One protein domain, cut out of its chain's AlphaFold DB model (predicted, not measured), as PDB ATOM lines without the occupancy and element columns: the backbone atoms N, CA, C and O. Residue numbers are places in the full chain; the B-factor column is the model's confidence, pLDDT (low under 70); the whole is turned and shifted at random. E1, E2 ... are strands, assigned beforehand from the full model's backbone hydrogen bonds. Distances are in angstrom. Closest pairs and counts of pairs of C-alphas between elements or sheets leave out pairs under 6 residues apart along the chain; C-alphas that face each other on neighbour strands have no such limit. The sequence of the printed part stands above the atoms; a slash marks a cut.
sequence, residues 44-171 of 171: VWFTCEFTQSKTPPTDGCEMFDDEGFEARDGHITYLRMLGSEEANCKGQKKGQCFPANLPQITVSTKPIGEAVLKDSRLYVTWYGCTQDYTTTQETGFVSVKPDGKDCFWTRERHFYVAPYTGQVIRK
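AT A GLANCE: This is residues 44 to 171 of the 171 residues of an uncharacterized protein of SAR116 cluster alpha proteobacterium HIMB100 (UniProt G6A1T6). The model is a closed barrel of eight antiparallel strands, its ring running E1, E2, E3, E5, E6, E7, E8, E9 and back to E1, with two of the strands, E2 and E5, bending sharply. Two short strands outside the ring extend its sheet: E4 pairs with the first residues of E2, and E10 with the first residues of E5, while three long links loop out from the strands. The printed part has 128 residues with no named helix and ten named strands, E1 to E10 in chain order; the class is all strand, and the sheet's one parallel pair is E5 and E10. The whole is compact, with a radius of gyration of the C-alphas of 14.5 A, and rounded, with spans of 39 by 30 by 25 A.

IN THESE COORDINATES: Find C-alpha 44 at (122.166, 99.575, 161.466), where E1, residues 44 to 48, begins. E2 takes residues 63 to 72, 23.3 A from first to last C-alpha, and E3 residues 75 to 82, 22.3 A. After the short E4, residues 97 to 99, look for C-alpha 104 at (114.816, 105.710, 153.729): there begins E5, residues 104 to 118, the longest strand at 15 residues and 28.5 A. E6 follows at residues 121 to 126, 16.3 A, and E7 at residues 129 to 137, 26.4 A. E8 is residues 142 to 146, 13.3 A, and E9 is residues 159 to 163, 13.4 A. E10, residues 167 to 170, ends at C-alpha 170, (115.370, 109.340, 164.042).

HOW THE PARTS SIT: Start at E1, which has E2 on one side and E9 on the other side. E1 and E2 form a hairpin, antiparallel at 147 degrees, where you find N 45 and O 69 2.8 A apart. E2 bends by 86 degrees at residue 66, and its pairing is staggered: residues 63 to 65 pair with E4, residues 64 to 70 with E1 and residues 67 to 72 with E3. Look at N 64 and O 98, 2.9 A, for E4, and at N 70 and O 77, 2.8 A, for the hairpin of E2 and E3. E3 and E5 are antiparallel at 153 degrees, with N 80 and O 108 at 2.9 A. E5 bends by 106 degrees at residue 113; its residues 104 to 107 pair with E10, which is parallel to it, N 107 and O 169 being 2.8 A apart. Its residues 115 to 118 pair with E6, on the same side of E5 as E10, with N 123 and O 116 at 2.8 A. From E5 to E9 the strands form a meander, each the antiparallel neighbour of the one before, and E1, E2 and E3 form another. In it N 124 and O 131 of E6 and E7 are 2.9 A apart, N 136 and O 143 of E7 and E8 2.9 A, and N 142 and O 161 of E8 and E9 2.8 A. The ring closes where E9 is the antiparallel neighbour of E1, with N 48 and O 160 at 2.8 A. Among the pairs that are apart are E1 and E6, E3 and E8, and E2 and E7.

THE WHOLE: The two C-alphas farthest apart are those of Pro 103 and Phe 152, at 40.5 A. Three links are long: residues 49 to 62, 83 to 96 and 147 to 158. The printed part has no cut, and it ends at residue 171, the chain's last. The mean pLDDT of the printed part is 94.2, and no printed residue is under 70.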
ATOM      1  N   VAL A  44     123.606  99.753 161.228       97.56
ATOM      2  CA  VAL A  44     122.166  99.575 161.466       97.56
ATOM      3  C   VAL A  44     121.719  98.225 160.927       97.56
ATOM      4  O   VAL A  44     121.962  97.912 159.766       97.56
ATOM      5  N   TRP A  45     121.022  97.458 161.757       97.75
ATOM      6  CA  TRP A  45     120.606  96.091 161.475       97.75
ATOM      7  C   TRP A  45     119.148  95.889 161.856       97.75
ATOM      8  O   TRP A  45     118.679  96.440 162.852       97.75
ATOM      9  N   PHE A  46     118.437  95.061 161.101       98.31
ATOM     10  CA  PHE A  46     117.066  94.661 161.418       98.31
ATOM     11  C   PHE A  46     116.931  93.149 161.416       98.31
ATOM     12  O   PHE A  46     117.672  92.447 160.725       98.31
ATOM     13  N   THR A  47     115.998  92.638 162.217       98.06
ATOM     14  CA  THR A  47     115.688  91.207 162.219       98.06
ATOM     15  C   THR A  47     114.925  90.816 160.959       98.06
ATOM     16  O   THR A  47     114.064  91.556 160.501       98.06
ATOM     17  N   CYS A  48     115.210  89.639 160.408       98.31
ATOM     18  CA  CYS A  48     114.514  89.123 159.233       98.31
ATOM     19  C   CYS A  48     113.085  88.674 159.584       98.31
ATOM     20  O   CYS A  48     112.874  87.930 160.554       98.31
ATOM     21  N   GLU A  49     112.114  89.059 158.758       97.69
ATOM     22  CA  GLU A  49     110.685  88.909 159.048       97.69
ATOM     23  C   GLU A  49     110.229  87.444 159.054       97.69
ATOM     24  O   GLU A  49     109.661  86.947 160.032       97.69
ATOM     25  N   PHE A  50     110.504  86.691 157.984       96.62
ATOM     26  CA  PHE A  50     109.945  85.344 157.786       96.62
ATOM     27  C   PHE A  50     110.756  84.230 158.460       96.62
ATOM     28  O   PHE A  50     110.961  83.149 157.913       96.62
ATOM     29  N   THR A  51     111.198  84.496 159.686       95.19
ATOM     30  CA  THR A  51     111.939  83.571 160.552       95.19
ATOM     31  C   THR A  51     111.029  82.848 161.547       95.19
ATOM     32  O   THR A  51     109.959  83.341 161.934       95.19
ATOM     33  N   GLN A  52     111.494  81.695 162.036       93.19
ATOM     34  CA  GLN A  52     110.953  81.033 163.232       93.19
ATOM     35  C   GLN A  52     112.045  80.896 164.298       93.19
ATOM     36  O   GLN A  52     113.211  81.170 164.036       93.19
ATOM     37  N   SER A  53     111.689  80.428 165.502       92.06
ATOM     38  CA  SER A  53     112.602  80.405 166.663       92.06
ATOM     39  C   SER A  53     113.963  79.758 166.396       92.06
ATOM     40  O   SER A  53     114.925  80.122 167.061       92.06
ATOM     41  N   LYS A  54     114.050  78.782 165.488       95.06
ATOM     42  CA  LYS A  54     115.304  78.104 165.130       95.06
ATOM     43  C   LYS A  54     115.493  77.960 163.617       95.06
ATOM     44  O   LYS A  54     116.388  77.239 163.185       95.06
ATOM     45  N   THR A  55     114.642  78.616 162.831       95.75
ATOM     46  CA  THR A  55     114.580  78.448 161.377       95.75
ATOM     47  C   THR A  55     114.937  79.772 160.709       95.75
ATOM     48  O   THR A  55     114.314  80.782 161.059       95.75
ATOM     49  N   PRO A  56     115.905  79.778 159.771       96.56
ATOM     50  CA  PRO A  56     116.300  80.978 159.033       96.56
ATOM     51  C   PRO A  56     115.136  81.563 158.217       96.56
ATOM     52  O   PRO A  56     114.117  80.885 158.034       96.56
ATOM     53  N   PRO A  57     115.266  82.812 157.734       96.69
ATOM     54  CA  PRO A  57     114.248  83.423 156.889       96.69
ATOM     55  C   PRO A  57     114.066  82.641 155.584       96.69
ATOM     56  O   PRO A  57     115.038  82.190 154.979       96.69
ATOM     57  N   THR A  58     112.823  82.493 155.132       95.62
ATOM     58  CA  THR A  58     112.509  81.782 153.877       95.62
ATOM     59  C   THR A  58     112.742  82.616 152.619       95.62
ATOM     60  O   THR A  58     112.740  82.070 151.522       95.62
ATOM     61  N   ASP A  59     112.913  83.925 152.771       95.56
ATOM     62  CA  ASP A  59     113.047  84.922 151.707       95.56
ATOM     63  C   ASP A  59     114.469  85.500 151.613       95.56
ATOM     64  O   ASP A  59     114.665  86.554 151.028       95.56
ATOM     65  N   GLY A  60     115.462  84.874 152.254       95.25
ATOM     66  CA  GLY A  60     116.829  85.403 152.255       95.25
ATOM     67  C   GLY A  60     116.984  86.752 152.969       95.25
ATOM     68  O   GLY A  60     117.989  87.420 152.752       95.25
ATOM     69  N   CYS A  61     116.036  87.125 153.842       97.06
ATOM     70  CA  CYS A  61     116.009  88.413 154.542       97.06
ATOM     71  C   CYS A  61     115.731  89.625 153.628       97.06
ATOM     72  O   CYS A  61     116.218  90.725 153.879       97.06
ATOM     73  N   GLU A  62     114.939  89.441 152.569       97.12
ATOM     74  CA  GLU A  62     114.455  90.543 151.723       97.12
ATOM     75  C   GLU A  62     113.419  91.427 152.442       97.12
ATOM     76  O   GLU A  62     113.296  92.618 152.137       97.12
ATOM     77  N   MET A  63     112.709  90.867 153.427       98.00
ATOM     78  CA  MET A  63     111.813  91.587 154.329       98.00
ATOM     79  C   MET A  63     112.369  91.637 155.754       98.00
ATOM     80  O   MET A  63     112.701  90.616 156.367       98.00
ATOM     81  N   PHE A  64     112.407  92.843 156.311       98.56
ATOM     82  CA  PHE A  64     112.750  93.096 157.706       98.56
ATOM     83  C   PHE A  64     111.489  93.142 158.572       98.56
ATOM     84  O   PHE A  64     110.455  93.634 158.126       98.56
ATOM     85  N   ASP A  65     111.583  92.634 159.798       98.12
ATOM     86  CA  ASP A  65     110.653  92.927 160.900       98.12
ATOM     87  C   ASP A  65     110.830  94.408 161.303       98.12
ATOM     88  O   ASP A  65     111.826  95.051 160.954       98.12
ATOM     89  N   ASP A  66     109.895  94.975 162.059       97.94
ATOM     90  CA  ASP A  66     109.981  96.362 162.515       97.94
ATOM     91  C   ASP A  66     111.001  96.579 163.641       97.94
ATOM     92  O   ASP A  66     111.278  97.725 164.002       97.94
ATOM     93  N   GLU A  67     111.598  95.509 164.165       97.50
ATOM     94  CA  GLU A  67     112.598  95.549 165.226       97.50
ATOM     95  C   GLU A  67     114.029  95.381 164.698       97.50
ATOM     96  O   GLU A  67     114.338  94.550 163.841       97.50
ATOM     97  N   GLY A  68     114.938  96.169 165.262       97.12
ATOM     98  CA  GLY A  68     116.343  96.152 164.894       97.12
ATOM     99  C   GLY A  68     117.234  96.765 165.961       97.12
ATOM    100  O   GLY A  68     116.817  97.015 167.098       97.12
ATOM    101  N   PHE A  69     118.480  97.020 165.588       96.50
ATOM    102  CA  PHE A  69     119.439  97.707 166.430       96.50
ATOM    103  C   PHE A  69     120.454  98.514 165.620       96.50
ATOM    104  O   PHE A  69     120.734  98.221 164.462       96.50
ATOM    105  N   GLU A  70     121.020  99.534 166.254       95.88
ATOM    106  CA  GLU A  70     122.257 100.170 165.816       95.88
ATOM    107  C   GLU A  70     123.378  99.707 166.740       95.88
ATOM    108  O   GLU A  70     123.254  99.827 167.961       95.88
ATOM    109  N   ALA A  71     124.449  99.182 166.160       93.38
ATOM    110  CA  ALA A  71     125.685  98.894 166.860       93.38
ATOM    111  C   ALA A  71     126.744  99.931 166.489       93.38
ATOM    112  O   ALA A  71     126.903 100.296 165.320       93.38
ATOM    113  N   ARG A  72     127.434 100.442 167.502       92.06
ATOM    114  CA  ARG A  72     128.548 101.371 167.331       92.06
ATOM    115  C   ARG A  72     129.502 101.229 168.501       92.06
ATOM    116  O   ARG A  72     129.060 101.281 169.649       92.06
ATOM    117  N   ASP A  73     130.786 101.065 168.202       89.38
ATOM    118  CA  ASP A  73     131.838 100.912 169.211       89.38
ATOM    119  C   ASP A  73     131.517  99.774 170.207       89.38
ATOM    120  O   ASP A  73     131.744  99.885 171.411       89.38
ATOM    121  N   GLY A  74     130.906  98.689 169.715       88.88
ATOM    122  CA  GLY A  74     130.490  97.537 170.523       88.88
ATOM    123  C   GLY A  74     129.228  97.738 171.375       88.88
ATOM    124  O   GLY A  74     128.773  96.790 172.016       88.88
ATOM    125  N   HIS A  75     128.623  98.927 171.380       90.56
ATOM    126  CA  HIS A  75     127.380  99.215 172.102       90.56
ATOM    127  C   HIS A  75     126.156  99.103 171.198       90.56
ATOM    128  O   HIS A  75     126.201  99.507 170.038       90.56
ATOM    129  N   ILE A  76     125.038  98.613 171.747       92.94
ATOM    130  CA  ILE A  76     123.804  98.376 170.992       92.94
ATOM    131  C   ILE A  76     122.679  99.305 171.463       92.94
ATOM    132  O   ILE A  76     122.351  99.373 172.647       92.94
ATOM    133  N   THR A  77     122.025  99.971 170.513       94.62
ATOM    134  CA  THR A  77     120.784 100.731 170.718       94.62
ATOM    135  C   THR A  77     119.642 100.053 169.975       94.62
ATOM    136  O   THR A  77     119.780  99.752 168.795       94.62
ATOM    137  N   TYR A  78     118.497  99.826 170.623       96.25
ATOM    138  CA  TYR A  78     117.343  99.232 169.943       96.25
ATOM    139  C   TYR A  78     116.708 100.246 169.004       96.25
ATOM    140  O   TYR A  78     116.512 101.409 169.375       96.25
ATOM    141  N   LEU A  79     116.305  99.756 167.838       97.62
ATOM    142  CA  LEU A  79     115.541 100.486 166.845       97.62
ATOM    143  C   LEU A  79     114.174  99.840 166.661       97.62
ATOM    144  O   LEU A  79     114.050  98.617 166.619       97.62
ATOM    145  N   ARG A  80     113.156 100.681 166.482       98.12
ATOM    146  CA  ARG A  80     111.877 100.261 165.913       98.12
ATOM    147  C   ARG A  80     111.534 101.114 164.708       98.12
ATOM    148  O   ARG A  80     111.413 102.332 164.862       98.12
ATOM    149  N   MET A  81     111.370 100.486 163.549       98.19
ATOM    150  CA  MET A  81     110.894 101.130 162.329       98.19
ATOM    151  C   MET A  81     109.445 101.586 162.514       98.19
ATOM    152  O   MET A  81     108.630 100.917 163.147       98.19
ATOM    153  N   LEU A  82     109.142 102.782 162.019       97.88
ATOM    154  CA  LEU A  82     107.842 103.421 162.146       97.88
ATOM    155  C   LEU A  82     107.223 103.645 160.768       97.88
ATOM    156  O   LEU A  82     107.902 104.058 159.830       97.88
ATOM    157  N   GLY A  83     105.902 103.496 160.696       95.56
ATOM    158  CA  GLY A  83     105.122 103.947 159.543       95.56
ATOM    159  C   GLY A  83     105.150 103.012 158.338       95.56
ATOM    160  O   GLY A  83     104.819 103.460 157.246       95.56
ATOM    161  N   SER A  84     105.510 101.737 158.509       96.94
ATOM    162  CA  SER A  84     105.255 100.746 157.463       96.94
ATOM    163  C   SER A  84     103.751 100.539 157.262       96.94
ATOM    164  O   SER A  84     102.984 100.438 158.224       96.94
ATOM    165  N   GLU A  85     103.333 100.430 156.002       95.88
ATOM    166  CA  GLU A  85     101.965 100.073 155.617       95.88
ATOM    167  C   GLU A  85     101.847  98.631 155.102       95.88
ATOM    168  O   GLU A  85     100.751  98.208 154.716       95.88
ATOM    169  N   GLU A  86     102.944  97.864 155.132       97.31
ATOM    170  CA  GLU A  86     103.001  96.501 154.608       97.31
ATOM    171  C   GLU A  86     101.948  95.600 155.252       97.31
ATOM    172  O   GLU A  86     101.837  95.490 156.474       97.31
ATOM    173  N   ALA A  87     101.149  94.945 154.411       95.31
ATOM    174  CA  ALA A  87     100.056  94.085 154.858       95.31
ATOM    175  C   ALA A  87     100.470  92.612 154.988       95.31
ATOM    176  O   ALA A  87      99.857  91.866 155.752       95.31
ATOM    177  N   ASN A  88     101.518  92.198 154.271       93.81
ATOM    178  CA  ASN A  88     101.926  90.798 154.136       93.81
ATOM    179  C   ASN A  88     103.002  90.385 155.151       93.81
ATOM    180  O   ASN A  88     103.883  89.588 154.841       93.81
ATOM    181  N   CYS A  89     102.923  90.910 156.372       96.44
ATOM    182  CA  CYS A  89     103.820  90.523 157.456       96.44
ATOM    183  C   CYS A  89     103.406  89.175 158.072       96.44
ATOM    184  O   CYS A  89     102.237  88.763 158.039       96.44
ATOM    185  N   LYS A  90     104.366  88.483 158.680       94.56
ATOM    186  CA  LYS A  90     104.205  87.226 159.409       94.56
ATOM    187  C   LYS A  90     103.087  87.347 160.442       94.56
ATOM    188  O   LYS A  90     103.066  88.222 161.306       94.56
ATOM    189  N   GLY A  91     102.140  86.416 160.369       92.31
ATOM    190  CA  GLY A  91     100.969  86.418 161.246       92.31
ATOM    191  C   GLY A  91      99.972  87.546 160.956       92.31
ATOM    192  O   GLY A  91      99.216  87.900 161.854       92.31
ATOM    193  N   GLN A  92      99.973  88.104 159.736       92.00
ATOM    194  CA  GLN A  92      99.043  89.148 159.275       92.00
ATOM    195  C   GLN A  92      99.116  90.446 160.093       92.00
ATOM    196  O   GLN A  92      98.145  91.196 160.216       92.00
ATOM    197  N   LYS A  93     100.285  90.721 160.674       92.88
ATOM    198  CA  LYS A  93     100.513  91.893 161.516       92.88
ATOM    199  C   LYS A  93     100.890  93.100 160.666       92.88
ATOM    200  O   LYS A  93     102.065  93.410 160.500       92.88
ATOM    201  N   LYS A  94      99.879  93.768 160.113       95.50
ATOM    202  CA  LYS A  94     100.077  94.941 159.253       95.50
ATOM    203  C   LYS A  94     101.009  95.974 159.905       95.50
ATOM    204  O   LYS A  94     100.803  96.349 161.060       95.50
ATOM    205  N   GLY A  95     101.989  96.444 159.137       96.06
ATOM    206  CA  GLY A  95     102.935  97.491 159.521       96.06
ATOM    207  C   GLY A  95     104.074  97.049 160.444       96.06
ATOM    208  O   GLY A  95     104.823  97.909 160.891       96.06
ATOM    209  N   GLN A  96     104.217  95.748 160.728       97.12
ATOM    210  CA  GLN A  96     105.322  95.201 161.539       97.12
ATOM    211  C   GLN A  96     106.476  94.644 160.700       97.12
ATOM    212  O   GLN A  96     107.319  93.929 161.214       97.12
ATOM    213  N   CYS A  97     106.508  94.942 159.407       98.25
ATOM    214  CA  CYS A  97     107.589  94.537 158.523       98.25
ATOM    215  C   CYS A  97     107.778  95.567 157.413       98.25
ATOM    216  O   CYS A  97     106.873  96.362 157.158       98.25
ATOM    217  N   PHE A  98     108.929  95.580 156.747       98.44
ATOM    218  CA  PHE A  98     109.205  96.474 155.623       98.44
ATOM    219  C   PHE A  98     110.272  95.898 154.674       98.44
ATOM    220  O   PHE A  98     111.097  95.092 155.108       98.44
ATOM    221  N   PRO A  99     110.292  96.297 153.386       98.00
ATOM    222  CA  PRO A  99     111.317  95.847 152.447       98.00
ATOM    223  C   PRO A  99     112.720  96.326 152.834       98.00
ATOM    224  O   PRO A  99     112.934  97.513 153.098       98.00
ATOM    225  N   ALA A 100     113.701  95.423 152.788       97.94
ATOM    226  CA  ALA A 100     115.095  95.719 153.124       97.94
ATOM    227  C   ALA A 100     115.719  96.814 152.237       97.94
ATOM    228  O   ALA A 100     116.623  97.533 152.658       97.94
ATOM    229  N   ASN A 101     115.221  96.960 151.005       97.69
ATOM    230  CA  ASN A 101     115.727  97.899 150.005       97.69
ATOM    231  C   ASN A 101     115.066  99.289 150.046       97.69
ATOM    232  O   ASN A 101     115.294 100.088 149.133       97.69
ATOM    233  N   LEU A 102     114.252  99.599 151.066       98.06
ATOM    234  CA  LEU A 102     113.697 100.944 151.209       98.06
ATOM    235  C   LEU A 102     114.831 101.978 151.305       98.06
ATOM    236  O   LEU A 102     115.701 101.851 152.169       98.06
ATOM    237  N   PRO A 103     114.814 103.049 150.490       98.25
ATOM    238  CA  PRO A 103     115.908 104.019 150.457       98.25
ATOM    239  C   PRO A 103     115.994 104.859 151.735       98.25
ATOM    240  O   PRO A 103     117.050 105.413 152.032       98.25
ATOM    241  N   GLN A 104     114.893 104.966 152.481       98.44
ATOM    242  CA  GLN A 104     114.816 105.710 153.729       98.44
ATOM    243  C   GLN A 104     113.770 105.095 154.662       98.44
ATOM    244  O   GLN A 104     112.682 104.727 154.217       98.44
ATOM    245  N   ILE A 105     114.062 105.081 155.962       98.50
ATOM    246  CA  ILE A 105     113.124 104.720 157.029       98.50
ATOM    247  C   ILE A 105     113.106 105.777 158.134       98.50
ATOM    248  O   ILE A 105     114.052 106.548 158.308       98.50
ATOM    249  N   THR A 106     112.022 105.791 158.909       98.56
ATOM    250  CA  THR A 106     111.958 106.510 160.188       98.56
ATOM    251  C   THR A 106     111.966 105.501 161.324       98.56
ATOM    252  O   THR A 106     111.243 104.509 161.264       98.56
ATOM    253  N   VAL A 107     112.758 105.749 162.364       98.56
ATOM    254  CA  VAL A 107     112.882 104.860 163.523       98.56
ATOM    255  C   VAL A 107     112.680 105.617 164.831       98.56
ATOM    256  O   VAL A 107     112.986 106.805 164.937       98.56
ATOM    257  N   SER A 108     112.207 104.898 165.843       98.00
ATOM    258  CA  SER A 108     112.363 105.285 167.247       98.00
ATOM    259  C   SER A 108     113.513 104.509 167.877       98.00
ATOM    260  O   SER A 108     113.792 103.374 167.482       98.00
ATOM    261  N   THR A 109     114.164 105.113 168.867       96.38
ATOM    262  CA  THR A 109     115.284 104.509 169.597       96.38
ATOM    263  C   THR A 109     114.925 104.295 171.058       96.38
ATOM    264  O   THR A 109     114.272 105.143 171.669       96.38
ATOM    265  N   LYS A 110     115.423 103.215 171.659       90.81
ATOM    266  CA  LYS A 110     115.475 103.081 173.121       90.81
ATOM    267  C   LYS A 110     116.801 102.438 173.534       90.81
ATOM    268  O   LYS A 110     117.309 101.591 172.792       90.81
ATOM    269  N   PRO A 111     117.359 102.796 174.700       82.75
ATOM    270  CA  PRO A 111     118.489 102.057 175.237       82.75
ATOM    271  C   PRO A 111     118.075 100.599 175.462       82.75
ATOM    272  O   PRO A 111     116.979 100.319 175.959       82.75
ATOM    273  N   ILE A 112     118.943  99.672 175.071       83.62
ATOM    274  CA  ILE A 112     118.863  98.288 175.535       83.62
ATOM    275  C   ILE A 112     119.557  98.239 176.901       83.62
ATOM    276  O   ILE A 112     120.322  99.140 177.246       83.62
ATOM    277  N   GLY A 113     119.241  97.227 177.714       79.25
ATOM    278  CA  GLY A 113     120.048  96.915 178.892       79.25
ATOM    279  C   GLY A 113     121.505  96.618 178.520       79.25
ATOM    280  O   GLY A 113     121.974  96.922 177.428       79.25
ATOM    281  N   GLU A 114     122.241  95.994 179.425       89.62
ATOM    282  CA  GLU A 114     123.649  95.681 179.188       89.62
ATOM    283  C   GLU A 114     123.794  94.639 178.061       89.62
ATOM    284  O   GLU A 114     123.586  93.444 178.259       89.62
ATOM    285  N   ALA A 115     124.082  95.124 176.849       91.50
ATOM    286  CA  ALA A 115     124.283  94.337 175.642       91.50
ATOM    287  C   ALA A 115     125.521  94.850 174.897       91.50
ATOM    288  O   ALA A 115     125.599  96.035 174.563       91.50
ATOM    289  N   VAL A 116     126.485  93.961 174.660       91.94
ATOM    290  CA  VAL A 116     127.797  94.300 174.094       91.94
ATOM    291  C   VAL A 116     128.130  93.362 172.944       91.94
ATOM    292  O   VAL A 116     128.001  92.144 173.073       91.94
ATOM    293  N   LEU A 117     128.589  93.930 171.833       91.12
ATOM    294  CA  LEU A 117     129.185  93.204 170.718       91.12
ATOM    295  C   LEU A 117     130.703  93.241 170.846       91.12
ATOM    296  O   LEU A 117     131.302  94.313 170.924       91.12
ATOM    297  N   LYS A 118     131.328  92.066 170.883       89.56
ATOM    298  CA  LYS A 118     132.783  91.935 170.972       89.56
ATOM    299  C   LYS A 118     133.227  90.622 170.348       89.56
ATOM    300  O   LYS A 118     132.596  89.600 170.591       89.56
ATOM    301  N   ASP A 119     134.309  90.653 169.570       86.50
ATOM    302  CA  ASP A 119     134.903  89.464 168.936       86.50
ATOM    303  C   ASP A 119     133.859  88.637 168.149       86.50
ATOM    304  O   ASP A 119     133.866  87.407 168.166       86.50
ATOM    305  N   SER A 120     132.905  89.334 167.514       82.88
ATOM    306  CA  SER A 120     131.736  88.772 166.814       82.88
ATOM    307  C   SER A 120     130.909  87.796 167.649       82.88
ATOM    308  O   SER A 120     130.339  86.809 167.173       82.88
ATOM    309  N   ARG A 121     130.792  88.129 168.926       91.88
ATOM    310  CA  ARG A 121     129.859  87.542 169.873       91.88
ATOM    311  C   ARG A 121     129.002  88.653 170.453       91.88
ATOM    312  O   ARG A 121     129.443  89.798 170.588       91.88
ATOM    313  N   LEU A 122     127.763  88.311 170.768       92.81
ATOM    314  CA  LEU A 122     126.847  89.184 171.483       92.81
ATOM    315  C   LEU A 122     126.750  88.699 172.928       92.81
ATOM    316  O   LEU A 122     126.412  87.550 173.186       92.81
ATOM    317  N   TYR A 123     126.996  89.604 173.862       94.06
ATOM    318  CA  TYR A 123     126.857  89.382 175.292       94.06
ATOM    319  C   TYR A 123     125.647  90.155 175.786       94.06
ATOM    320  O   TYR A 123     125.581  91.366 175.587       94.06
ATOM    321  N   VAL A 124     124.693  89.479 176.426       92.75
ATOM    322  CA  VAL A 124     123.510  90.121 177.017       92.75
ATOM    323  C   VAL A 124     123.455  89.808 178.501       92.75
ATOM    324  O   VAL A 124     123.289  88.652 178.889       92.75
ATOM    325  N   THR A 125     123.549  90.840 179.332       92.06
ATOM    326  CA  THR A 125     123.522  90.721 180.788       92.06
ATOM    327  C   THR A 125     122.177  91.164 181.339       92.06
ATOM    328  O   THR A 125     121.705  92.282 181.122       92.06
ATOM    329  N   TRP A 126     121.541  90.268 182.092       89.44
ATOM    330  CA  TRP A 126     120.286  90.552 182.772       89.44
ATOM    331  C   TRP A 126     120.187  89.803 184.100       89.44
ATOM    332  O   TRP A 126     120.532  88.622 184.197       89.44
ATOM    333  N   TYR A 127     119.728  90.504 185.142       88.88
ATOM    334  CA  TYR A 127     119.661  90.004 186.524       88.88
ATOM    335  C   TYR A 127     120.961  89.335 187.014       88.88
ATOM    336  O   TYR A 127     120.924  88.304 187.683       88.88
ATOM    337  N   GLY A 128     122.117  89.913 186.674       90.38
ATOM    338  CA  GLY A 128     123.426  89.414 187.112       90.38
ATOM    339  C   GLY A 128     123.893  88.127 186.424       90.38
ATOM    340  O   GLY A 128     124.861  87.527 186.876       90.38
ATOM    341  N   CYS A 129     123.227  87.700 185.348       92.94
ATOM    342  CA  CYS A 129     123.673  86.607 184.490       92.94
ATOM    343  C   CYS A 129     123.911  87.126 183.071       92.94
ATOM    344  O   CYS A 129     123.091  87.888 182.557       92.94
ATOM    345  N   THR A 130     125.009  86.707 182.448       94.62
ATOM    346  CA  THR A 130     125.360  87.057 181.067       94.62
ATOM    347  C   THR A 130     125.152  85.850 180.171       94.62
ATOM    348  O   THR A 130     125.718  84.794 180.436       94.62
ATOM    349  N   GLN A 131     124.359  86.015 179.114       94.50
ATOM    350  CA  GLN A 131     124.224  85.030 178.048       94.50
ATOM    351  C   GLN A 131     125.103  85.424 176.870       94.50
ATOM    352  O   GLN A 131     125.055  86.569 176.414       94.50
ATOM    353  N   ASP A 132     125.847  84.450 176.361       94.94
ATOM    354  CA  ASP A 132     126.655  84.582 175.158       94.94
ATOM    355  C   ASP A 132     125.892  84.076 173.923       94.94
ATOM    356  O   ASP A 132     125.144  83.091 173.979       94.94
ATOM    357  N   TYR A 133     126.069  84.773 172.808       94.50
ATOM    358  CA  TYR A 133     125.562  84.404 171.503       94.50
ATOM    359  C   TYR A 133     126.684  84.452 170.466       94.50
ATOM    360  O   TYR A 133     127.329  85.482 170.260       94.50
ATOM    361  N   THR A 134     126.828  83.360 169.725       93.69
ATOM    362  CA  THR A 134     127.713  83.280 168.565       93.69
ATOM    363  C   THR A 134     127.043  83.937 167.369       93.69
ATOM    364  O   THR A 134     125.883  83.641 167.059       93.69
ATOM    365  N   THR A 135     127.783  84.802 166.678       93.75
ATOM    366  CA  THR A 135     127.352  85.353 165.392       93.75
ATOM    367  C   THR A 135     128.041  84.615 164.247       93.75
ATOM    368  O   THR A 135     129.193  84.195 164.351       93.75
ATOM    369  N   THR A 136     127.323  84.371 163.158       93.56
ATOM    370  CA  THR A 136     127.850  83.637 162.002       93.56
ATOM    371  C   THR A 136     127.334  84.276 160.727       93.56
ATOM    372  O   THR A 136     126.122  84.433 160.565       93.56
ATOM    373  N   GLN A 137     128.249  84.647 159.830       93.94
ATOM    374  CA  GLN A 137     127.892  85.155 158.511       93.94
ATOM    375  C   GLN A 137     127.243  84.039 157.687       93.94
ATOM    376  O   GLN A 137     127.825  82.973 157.503       93.94
ATOM    377  N   GLU A 138     126.049  84.306 157.171       93.56
ATOM    378  CA  GLU A 138     125.310  83.441 156.251       93.56
ATOM    379  C   GLU A 138     125.161  84.172 154.902       93.56
ATOM    380  O   GLU A 138     125.525  85.346 154.755       93.56
ATOM    381  N   THR A 139     124.611  83.516 153.885       91.00
ATOM    382  CA  THR A 139     124.319  84.192 152.612       91.00
ATOM    383  C   THR A 139     123.153  85.171 152.791       91.00
ATOM    384  O   THR A 139     122.004  84.750 152.895       91.00
ATOM    385  N   GLY A 140     123.446  86.476 152.808       89.81
ATOM    386  CA  GLY A 140     122.450  87.559 152.850       89.81
ATOM    387  C   GLY A 140     122.055  88.052 154.248       89.81
ATOM    388  O   GLY A 140     121.431  89.100 154.367       89.81
ATOM    389  N   PHE A 141     122.448  87.352 155.312       96.25
ATOM    390  CA  PHE A 141     122.166  87.738 156.699       96.25
ATOM    391  C   PHE A 141     123.231  87.181 157.652       96.25
ATOM    392  O   PHE A 141     124.081  86.383 157.270       96.25
ATOM    393  N   VAL A 142     123.178  87.591 158.913       96.31
ATOM    394  CA  VAL A 142     123.964  87.044 160.018       96.31
ATOM    395  C   VAL A 142     123.024  86.276 160.935       96.31
ATOM    396  O   VAL A 142     121.954  86.767 161.301       96.31
ATOM    397  N   SER A 143     123.409  85.059 161.314       96.31
ATOM    398  CA  SER A 143     122.715  84.325 162.368       96.31
ATOM    399  C   SER A 143     123.344  84.622 163.728       96.31
ATOM    400  O   SER A 143     124.561  84.700 163.848       96.31
ATOM    401  N   VAL A 144     122.509  84.800 164.749       95.38
ATOM    402  CA  VAL A 144     122.900  85.048 166.142       95.38
ATOM    403  C   VAL A 144     122.237  83.974 166.992       95.38
ATOM    404  O   VAL A 144     121.012  83.949 167.144       95.38
ATOM    405  N   LYS A 145     123.034  83.030 167.490       95.06
ATOM    406  CA  LYS A 145     122.547  81.815 168.159       95.06
ATOM    407  C   LYS A 145     123.119  81.751 169.575       95.06
ATOM    408  O   LYS A 145     124.299  82.046 169.736       95.06
ATOM    409  N   PRO A 146     122.318  81.394 170.593       94.12
ATOM    410  CA  PRO A 146     122.821  81.282 171.953       94.12
ATOM    411  C   PRO A 146     123.852  80.155 172.024       94.12
ATOM    412  O   PRO A 146     123.624  79.072 171.476       94.12
ATOM    413  N   ASP A 147     124.969  80.414 172.695       90.56
ATOM    414  CA  ASP A 147     125.953  79.382 173.008       90.56
ATOM    415  C   ASP A 147     125.488  78.648 174.272       90.56
ATOM    416  O   ASP A 147     125.709  79.077 175.400       90.56
ATOM    417  N   GLY A 148     124.697  77.592 174.078       87.12
ATOM    418  CA  GLY A 148     124.073  76.867 175.180       87.12
ATOM    419  C   GLY A 148     122.992  77.671 175.915       87.12
ATOM    420  O   GLY A 148     122.227  78.433 175.320       87.12
ATOM    421  N   LYS A 149     122.858  77.418 177.220       84.75
ATOM    422  CA  LYS A 149     121.870  78.063 178.092       84.75
ATOM    423  C   LYS A 149     122.519  78.402 179.431       84.75
ATOM    424  O   LYS A 149     122.362  77.665 180.404       84.75
ATOM    425  N   ASP A 150     123.221  79.525 179.465       84.94
ATOM    426  CA  ASP A 150     123.945  79.977 180.659       84.94
ATOM    427  C   ASP A 150     122.999  80.591 181.690       84.94
ATOM    428  O   ASP A 150     123.177  80.440 182.899       84.94
ATOM    429  N   CYS A 151     121.939  81.247 181.213       90.62
ATOM    430  CA  CYS A 151     120.983  81.940 182.062       90.62
ATOM    431  C   CYS A 151     119.607  81.267 182.071       90.62
ATOM    432  O   CYS A 151     119.061  80.866 181.046       90.62
ATOM    433  N   PHE A 152     118.965  81.193 183.241       89.88
ATOM    434  CA  PHE A 152     117.648  80.547 183.371       89.88
ATOM    435  C   PHE A 152     116.560  81.214 182.507       89.88
ATOM    436  O   PHE A 152     115.633  80.537 182.049       89.88
ATOM    437  N   TRP A 153     116.690  82.529 182.291       86.44
ATOM    438  CA  TRP A 153     115.760  83.371 181.541       86.44
ATOM    439  C   TRP A 153     115.921  83.257 180.023       86.44
ATOM    440  O   TRP A 153     115.028  83.686 179.287       86.44
ATOM    441  N   THR A 154     117.011  82.664 179.535       88.19
ATOM    442  CA  THR A 154     117.229  82.534 178.096       88.19
ATOM    443  C   THR A 154     116.412  81.377 177.543       88.19
ATOM    444  O   THR A 154     116.219  80.320 178.159       88.19
ATOM    445  N   ARG A 155     115.863  81.610 176.354       87.50
ATOM    446  CA  ARG A 155     115.249  80.574 175.527       87.50
ATOM    447  C   ARG A 155     116.219  80.242 174.409       87.50
ATOM    448  O   ARG A 155     116.973  81.105 173.970       87.50
ATOM    449  N   GLU A 156     116.130  79.021 173.902       89.56
ATOM    450  CA  GLU A 156     116.861  78.615 172.706       89.56
ATOM    451  C   GLU A 156     116.188  79.226 171.464       89.56
ATOM    452  O   GLU A 156     115.356  78.607 170.792       89.56
ATOM    453  N   ARG A 157     116.486  80.506 171.229       91.44
ATOM    454  CA  ARG A 157     115.981  81.303 170.114       91.44
ATOM    455  C   ARG A 157     117.153  81.824 169.299       91.44
ATOM    456  O   ARG A 157     118.044  82.462 169.844       91.44
ATOM    457  N   HIS A 158     117.103  81.577 168.000       95.31
ATOM    458  CA  HIS A 158     118.008  82.138 167.016       95.31
ATOM    459  C   HIS A 158     117.434  83.461 166.519       95.31
ATOM    460  O   HIS A 158     116.227  83.580 166.285       95.31
ATOM    461  N   PHE A 159     118.305  84.442 166.350       95.56
ATOM    462  CA  PHE A 159     117.996  85.668 165.636       95.56
ATOM    463  C   PHE A 159     118.717  85.642 164.294       95.56
ATOM    464  O   PHE A 159     119.789  85.054 164.156       95.56
ATOM    465  N   TYR A 160     118.100  86.263 163.302       97.56
ATOM    466  CA  TYR A 160     118.653  86.408 161.966       97.56
ATOM    467  C   TYR A 160     118.509  87.875 161.622       97.56
ATOM    468  O   TYR A 160     117.405  88.409 161.739       97.56
ATOM    469  N   VAL A 161     119.618  88.526 161.304       97.69
ATOM    470  CA  VAL A 161     119.678  89.977 161.123       97.69
ATOM    471  C   VAL A 161     120.445  90.313 159.861       97.69
ATOM    472  O   VAL A 161     121.383  89.606 159.504       97.69
ATOM    473  N   ALA A 162     120.071  91.392 159.194       97.88
ATOM    474  CA  ALA A 162     120.779  91.879 158.017       97.88
ATOM    475  C   ALA A 162     120.988  93.396 158.105       97.88
ATOM    476  O   ALA A 162     120.225  94.081 158.802       97.88
ATOM    477  N   PRO A 163     122.035  93.922 157.446       97.38
ATOM    478  CA  PRO A 163     122.353  95.334 157.523       97.38
ATOM    479  C   PRO A 163     121.342  96.137 156.703       97.38
ATOM    480  O   PRO A 163     120.995  95.777 155.578       97.38
ATOM    481  N   TYR A 164     120.906  97.266 157.247       98.25
ATOM    482  CA  TYR A 164     120.135  98.262 156.516       98.25
ATOM    483  C   TYR A 164     121.073  99.338 155.965       98.25
ATOM    484  O   TYR A 164     121.830  99.960 156.709       98.25
ATOM    485  N   THR A 165     121.013  99.565 154.655       97.25
ATOM    486  CA  THR A 165     121.949 100.443 153.931       97.25
ATOM    487  C   THR A 165     121.336 101.772 153.484       97.25
ATOM    488  O   THR A 165     122.044 102.626 152.950       97.25
ATOM    489  N   GLY A 166     120.032 101.963 153.693       97.88
ATOM    490  CA  GLY A 166     119.341 103.208 153.374       97.88
ATOM    491  C   GLY A 166     119.514 104.293 154.442       97.88
ATOM    492  O   GLY A 166     120.227 104.150 155.438       97.88
ATOM    493  N   GLN A 167     118.832 105.417 154.240       98.31
ATOM    494  CA  GLN A 167     118.859 106.552 155.153       98.31
ATOM    495  C   GLN A 167     117.961 106.321 156.377       98.31
ATOM    496  O   GLN A 167     116.797 105.949 156.258       98.31
ATOM    497  N   VAL A 168     118.472 106.622 157.572       98.31
ATOM    498  CA  VAL A 168     117.721 106.483 158.828       98.31
ATOM    499  C   VAL A 168     117.391 107.855 159.415       98.31
ATOM    500  O   VAL A 168     118.285 108.582 159.855       98.31
ATOM    501  N   ILE A 169     116.101 108.187 159.475       98.25
ATOM    502  CA  ILE A 169     115.575 109.353 160.198       98.25
ATOM    503  C   ILE A 169     115.186 108.919 161.612       98.25
ATOM    504  O   ILE A 169     114.439 107.960 161.789       98.25
ATOM    505  N   ARG A 170     115.674 109.628 162.631       96.75
ATOM    506  CA  ARG A 170     115.370 109.340 164.042       96.75
ATOM    507  C   ARG A 170     114.301 110.302 164.555       96.75
ATOM    508  O   ARG A 170     114.384 111.497 164.269       96.75
ATOM    509  N   LYS A 171     113.316 109.771 165.282       92.69
ATOM    510  CA  LYS A 171     112.234 110.529 165.920       92.69
ATOM    511  C   LYS A 171     112.387 110.564 167.436       92.69
ATOM    512  O   LYS A 171     112.756 109.513 168.003       92.69
TER     513      LYS A 171